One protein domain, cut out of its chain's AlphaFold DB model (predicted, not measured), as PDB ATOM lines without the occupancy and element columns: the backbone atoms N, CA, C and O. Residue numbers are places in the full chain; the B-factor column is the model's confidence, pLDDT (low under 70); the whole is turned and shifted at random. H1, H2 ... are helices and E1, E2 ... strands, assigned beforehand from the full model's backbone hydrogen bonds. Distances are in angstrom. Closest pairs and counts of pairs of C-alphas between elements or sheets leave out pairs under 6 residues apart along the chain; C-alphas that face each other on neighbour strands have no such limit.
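AT A GLANCE: This is residues 2 to 46 of the 63 residues of the protein "Lipoprotein signal peptidase" of Faecalibacterium prausnitzii (strain DSM 17677 / JCM 31915 / A2-165) (UniProt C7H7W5). Picture one long helix, H1, with a small two-stranded hairpin, E1 and E2, at its far end, so that helix and hairpin make a rough L. The helix makes most of the length, and residues 2 to 21 of it stick out free of the rest. The printed part has 45 residues, with one named helix and then two named strands along the chain, H1 E1 E2; the class is mixed, helices and strands, and the sheet, in the order E1 - E2, is antiparallel. The whole is extended, with a radius of gyration of the C-alphas of 15.1 A, and flat, with spans of 44 by 22 by 8 A.

IN THESE COORDINATES: Find C-alpha 2 at (508.734, 275.656, 391.306); from there H1, residues 2 to 29, runs 39.1 A to C-alpha 29 at (526.412, 309.860, 384.413). Next look for E1, residues 34 to 38, 12.1 A long. Then comes E2, residues 42 to 45, 9.7 A long, ending at C-alpha 45 at (531.484, 307.330, 387.249).

HOW THE PARTS SIT: In H1 every O i to N i+4 pair is within hydrogen-bond range. At its end, the closest C-alphas of H1 and E2 are those of Leu 29 and Arg 45, 6.3 A apart; those of H1 and E1 are Leu 29 and Met 35, at 7.2 A. E1 and E2 form a hairpin, antiparallel at 157 degrees between their directions. Look at N 35 and O 44, 2.9 A apart, and N 44 and O 35, 2.8 A apart, both within hydrogen-bond range.

THE WHOLE: The two C-alphas farthest apart are those of Ala 2 and His 40, 44.8 A. Residues 37 to 42 also stand free. The links H1 to E1 and E1 to E2 are tight, and the printed part has no cut. The mean pLDDT of the printed part is 96.6, and no printed residue is under 70.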
ATOM      1  N   ALA A   2     508.951 274.336 390.690       86.12
ATOM      2  CA  ALA A   2     508.734 275.656 391.306       86.12
ATOM      3  C   ALA A   2     510.033 276.457 391.560       86.12
ATOM      4  O   ALA A   2     510.130 277.609 391.152       86.12
ATOM      5  N   PHE A   3     511.067 275.818 392.122       93.50
ATOM      6  CA  PHE A   3     512.381 276.446 392.320       93.50
ATOM      7  C   PHE A   3     513.056 276.879 391.011       93.50
ATOM      8  O   PHE A   3     513.732 277.898 390.983       93.50
ATOM      9  N   VAL A   4     512.845 276.145 389.913       96.62
ATOM     10  CA  VAL A   4     513.401 276.500 388.599       96.62
ATOM     11  C   VAL A   4     512.740 277.774 388.079       96.62
ATOM     12  O   VAL A   4     513.438 278.696 387.677       96.62
ATOM     13  N   ILE A   5     511.408 277.856 388.140       97.50
ATOM     14  CA  ILE A   5     510.661 279.044 387.700       97.50
ATOM     15  C   ILE A   5     511.038 280.256 388.552       97.50
ATOM     16  O   ILE A   5     511.339 281.314 388.009       97.50
ATOM     17  N   PHE A   6     511.076 280.090 389.875       97.88
ATOM     18  CA  PHE A   6     511.495 281.152 390.784       97.88
ATOM     19  C   PHE A   6     512.903 281.662 390.448       97.88
ATOM     20  O   PHE A   6     513.092 282.863 390.274       97.88
ATOM     21  N   ASN A   7     513.866 280.759 390.252       98.19
ATOM     22  CA  ASN A   7     515.229 281.138 389.884       98.19
ATOM     23  C   ASN A   7     515.282 281.882 388.543       98.19
ATOM     24  O   ASN A   7     516.000 282.873 388.429       98.19
ATOM     25  N   LEU A   8     514.513 281.448 387.540       98.31
ATOM     26  CA  LEU A   8     514.444 282.138 386.248       98.31
ATOM     27  C   LEU A   8     513.878 283.555 386.386       98.31
ATOM     28  O   LEU A   8     514.399 284.476 385.761       98.31
ATOM     29  N   LEU A   9     512.867 283.752 387.236       98.50
ATOM     30  CA  LEU A   9     512.341 285.085 387.537       98.50
ATOM     31  C   LEU A   9     513.383 285.958 388.243       98.50
ATOM     32  O   LEU A   9     513.537 287.122 387.884       98.50
ATOM     33  N   CYS A  10     514.143 285.401 389.190       98.50
ATOM     34  CA  CYS A  10     515.239 286.120 389.837       98.50
ATOM     35  C   CYS A  10     516.330 286.527 388.838       98.50
ATOM     36  O   CYS A  10     516.793 287.665 388.877       98.50
ATOM     37  N   VAL A  11     516.714 285.636 387.917       98.56
ATOM     38  CA  VAL A  11     517.689 285.946 386.859       98.56
ATOM     39  C   VAL A  11     517.151 287.029 385.927       98.56
ATOM     40  O   VAL A  11     517.861 287.990 385.642       98.56
ATOM     41  N   ALA A  12     515.894 286.922 385.493       98.56
ATOM     42  CA  ALA A  12     515.269 287.924 384.636       98.56
ATOM     43  C   ALA A  12     515.205 289.299 385.320       98.56
ATOM     44  O   ALA A  12     515.537 290.308 384.701       98.56
ATOM     45  N   ALA A  13     514.848 289.337 386.608       98.56
ATOM     46  CA  ALA A  13     514.843 290.564 387.397       98.56
ATOM     47  C   ALA A  13     516.253 291.158 387.537       98.56
ATOM     48  O   ALA A  13     516.430 292.357 387.333       98.56
ATOM     49  N   LEU A  14     517.259 290.326 387.823       98.69
ATOM     50  CA  LEU A  14     518.648 290.767 387.949       98.69
ATOM     51  C   LEU A  14     519.174 291.364 386.637       98.69
ATOM     52  O   LEU A  14     519.746 292.452 386.647       98.69
ATOM     53  N   VAL A  15     518.937 290.690 385.509       98.56
ATOM     54  CA  VAL A  15     519.321 291.185 384.177       98.56
ATOM     55  C   VAL A  15     518.573 292.476 383.841       98.56
ATOM     56  O   VAL A  15     519.183 293.424 383.354       98.56
ATOM     57  N   GLY A  16     517.270 292.547 384.130       98.56
ATOM     58  CA  GLY A  16     516.472 293.750 383.891       98.56
ATOM     59  C   GLY A  16     516.987 294.966 384.663       98.56
ATOM     60  O   GLY A  16     517.140 296.043 384.087       98.56
ATOM     61  N   LEU A  17     517.311 294.783 385.946       98.75
ATOM     62  CA  LEU A  17     517.878 295.837 386.789       98.75
ATOM     63  C   LEU A  17     519.276 296.264 386.316       98.75
ATOM     64  O   LEU A  17     519.541 297.462 386.233       98.75
ATOM     65  N   ASP A  18     520.143 295.312 385.952       98.31
ATOM     66  CA  ASP A  18     521.478 295.597 385.402       98.31
ATOM     67  C   ASP A  18     521.398 296.479 384.144       98.31
ATOM     68  O   ASP A  18     522.081 297.504 384.050       98.31
ATOM     69  N   GLN A  19     520.522 296.129 383.200       98.38
ATOM     70  CA  GLN A  19     520.357 296.895 381.964       98.38
ATOM     71  C   GLN A  19     519.721 298.268 382.211       98.38
ATOM     72  O   GLN A  19     520.164 299.257 381.625       98.38
ATOM     73  N   ALA A  20     518.737 298.360 383.109       98.44
ATOM     74  CA  ALA A  20     518.105 299.631 383.463       98.44
ATOM     75  C   ALA A  20     519.105 300.617 384.090       98.44
ATOM     76  O   ALA A  20     519.141 301.789 383.711       98.44
ATOM     77  N   ILE A  21     519.963 300.141 385.000       97.88
ATOM     78  CA  ILE A  21     521.001 300.968 385.632       97.88
ATOM     79  C   ILE A  21     522.041 301.417 384.600       97.88
ATOM     80  O   ILE A  21     522.424 302.587 384.595       97.88
ATOM     81  N   LYS A  22     522.470 300.535 383.687       96.69
ATOM     82  CA  LYS A  22     523.395 300.899 382.598       96.69
ATOM     83  C   LYS A  22     522.798 301.947 381.663       96.69
ATOM     84  O   LYS A  22     523.486 302.902 381.305       96.69
ATOM     85  N   PHE A  23     521.524 301.804 381.307       97.88
ATOM     86  CA  PHE A  23     520.817 302.784 380.487       97.88
ATOM     87  C   PHE A  23     520.736 304.151 381.178       97.88
ATOM     88  O   PHE A  23     521.043 305.175 380.567       97.88
ATOM     89  N   TRP A  24     520.396 304.174 382.469       97.69
ATOM     90  CA  TRP A  24     520.430 305.399 383.268       97.69
ATOM     91  C   TRP A  24     521.841 306.000 383.353       97.69
ATOM     92  O   TRP A  24     521.998 307.209 383.227       97.69
ATOM     93  N   ALA A  25     522.887 305.184 383.503       96.88
ATOM     94  CA  ALA A  25     524.261 305.675 383.571       96.88
ATOM     95  C   ALA A  25     524.698 306.373 382.268       96.88
ATOM     96  O   ALA A  25     525.378 307.398 382.325       96.88
ATOM     97  N   VAL A  26     524.271 305.872 381.104       97.12
ATOM     98  CA  VAL A  26     524.514 306.531 379.807       97.12
ATOM     99  C   VAL A  26     523.840 307.904 379.747       97.12
ATOM    100  O   VAL A  26     524.445 308.862 379.276       97.12
ATOM    101  N   SER A  27     522.604 308.039 380.230       96.06
ATOM    102  CA  SER A  27     521.872 309.308 380.133       96.06
ATOM    103  C   SER A  27     522.238 310.318 381.224       96.06
ATOM    104  O   SER A  27     522.272 311.516 380.951       96.06
ATOM    105  N   ALA A  28     522.527 309.857 382.442       96.12
ATOM    106  CA  ALA A  28     522.730 310.713 383.609       96.12
ATOM    107  C   ALA A  28     524.204 310.885 384.006       96.12
ATOM    108  O   ALA A  28     524.601 311.986 384.379       96.12
ATOM    109  N   LEU A  29     525.021 309.826 383.935       96.75
ATOM    110  CA  LEU A  29     526.412 309.860 384.413       96.75
ATOM    111  C   LEU A  29     527.417 310.203 383.309       96.75
ATOM    112  O   LEU A  29     528.381 310.923 383.565       96.75
ATOM    113  N   GLN A  30     527.202 309.722 382.080       96.38
ATOM    114  CA  GLN A  30     528.110 309.989 380.959       96.38
ATOM    115  C   GLN A  30     528.331 311.494 380.692       96.38
ATOM    116  O   GLN A  30     529.485 311.865 380.469       96.38
ATOM    117  N   PRO A  31     527.313 312.383 380.753       96.75
ATOM    118  CA  PRO A  31     527.513 313.815 380.500       96.75
ATOM    119  C   PRO A  31     528.273 314.556 381.608       96.75
ATOM    120  O   PRO A  31     528.901 315.576 381.338       96.75
ATOM    121  N   VAL A  32     528.199 314.075 382.854       95.69
ATOM    122  CA  VAL A  32     528.748 314.773 384.034       95.69
ATOM    123  C   VAL A  32     530.111 314.236 384.472       95.69
ATOM    124  O   VAL A  32     530.817 314.877 385.248       95.69
ATOM    125  N   GLY A  33     530.511 313.064 383.976       89.75
ATOM    126  CA  GLY A  33     531.788 312.440 384.300       89.75
ATOM    127  C   GLY A  33     531.764 311.742 385.657       89.75
ATOM    128  O   GLY A  33     531.743 310.513 385.685       89.75
ATOM    129  N   ALA A  34     531.774 312.501 386.757       91.56
ATOM    130  CA  ALA A  34     531.806 311.982 388.128       91.56
ATOM    131  C   ALA A  34     530.711 312.616 389.000       91.56
ATOM    132  O   ALA A  34     530.520 313.833 388.989       91.56
ATOM    133  N   MET A  35     530.010 311.788 389.777       96.06
ATOM    134  CA  MET A  35     528.949 312.199 390.696       96.06
ATOM    135  C   MET A  35     529.210 311.607 392.092       96.06
ATOM    136  O   MET A  35     529.105 310.390 392.255       96.06
ATOM    137  N   PRO A  36     529.537 312.414 393.118       96.06
ATOM    138  CA  PRO A  36     529.697 311.900 394.476       96.06
ATOM    139  C   PRO A  36     528.345 311.412 395.016       96.06
ATOM    140  O   PRO A  36     527.366 312.157 395.008       96.06
ATOM    141  N   LEU A  37     528.292 310.167 395.494       96.19
ATOM    142  CA  LEU A  37     527.107 309.586 396.136       96.19
ATOM    143  C   LEU A  37     527.224 309.653 397.659       96.19
ATOM    144  O   LEU A  37     526.307 310.099 398.341       96.19
ATOM    145  N   ILE A  38     528.378 309.235 398.182       97.56
ATOM    146  CA  ILE A  38     528.754 309.417 399.583       97.56
ATOM    147  C   ILE A  38     530.052 310.220 399.566       97.56
ATOM    148  O   ILE A  38     531.069 309.689 399.104       97.56
ATOM    149  N   PRO A  39     530.044 311.485 400.026       94.44
ATOM    150  CA  PRO A  39     531.226 312.334 399.994       94.44
ATOM    151  C   PRO A  39     532.442 311.622 400.589       94.44
ATOM    152  O   PRO A  39     532.369 311.077 401.687       94.44
ATOM    153  N   HIS A  40     533.547 311.614 399.841       93.75
ATOM    154  CA  HIS A  40     534.825 310.990 400.219       93.75
ATOM    155  C   HIS A  40     534.831 309.456 400.348       93.75
ATOM    156  O   HIS A  40     535.870 308.899 400.697       93.75
ATOM    157  N   VAL A  41     533.725 308.766 400.050       97.06
ATOM    158  CA  VAL A  41     533.638 307.297 400.156       97.06
ATOM    159  C   VAL A  41     533.231 306.653 398.834       97.06
ATOM    160  O   VAL A  41     533.857 305.684 398.416       97.06
ATOM    161  N   VAL A  42     532.196 307.175 398.168       97.69
ATOM    162  CA  VAL A  42     531.629 306.575 396.949       97.69
ATOM    163  C   VAL A  42     531.353 307.645 395.903       97.69
ATOM    164  O   VAL A  42     530.584 308.579 396.145       97.69
ATOM    165  N   GLU A  43     531.914 307.453 394.712       97.12
ATOM    166  CA  GLU A  43     531.564 308.193 393.502       97.12
ATOM    167  C   GLU A  43     530.954 307.266 392.451       97.12
ATOM    168  O   GLU A  43     531.314 306.093 392.331       97.12
ATOM    169  N   LEU A  44     530.022 307.809 391.678       97.38
ATOM    170  CA  LEU A  44     529.483 307.177 390.489       97.38
ATOM    171  C   LEU A  44     530.176 307.783 389.277       97.38
ATOM    172  O   LEU A  44     530.154 309.000 389.077       97.38
ATOM    173  N   ARG A  45     530.779 306.924 388.459       95.25
ATOM    174  CA  ARG A  45     531.484 307.330 387.249       95.25
ATOM    175  C   ARG A  45     531.057 306.456 386.087       95.25
ATOM    176  O   ARG A  45     531.017 305.232 386.207       95.25
ATOM    177  N   PHE A  46     530.766 307.079 384.952       95.50
ATOM    178  CA  PHE A  46     530.551 306.330 383.723       95.50
ATOM    179  C   PHE A  46     531.904 305.907 383.139       95.50
ATOM    180  O   PHE A  46     532.727 306.754 382.792       95.50
TER     181      PHE A  46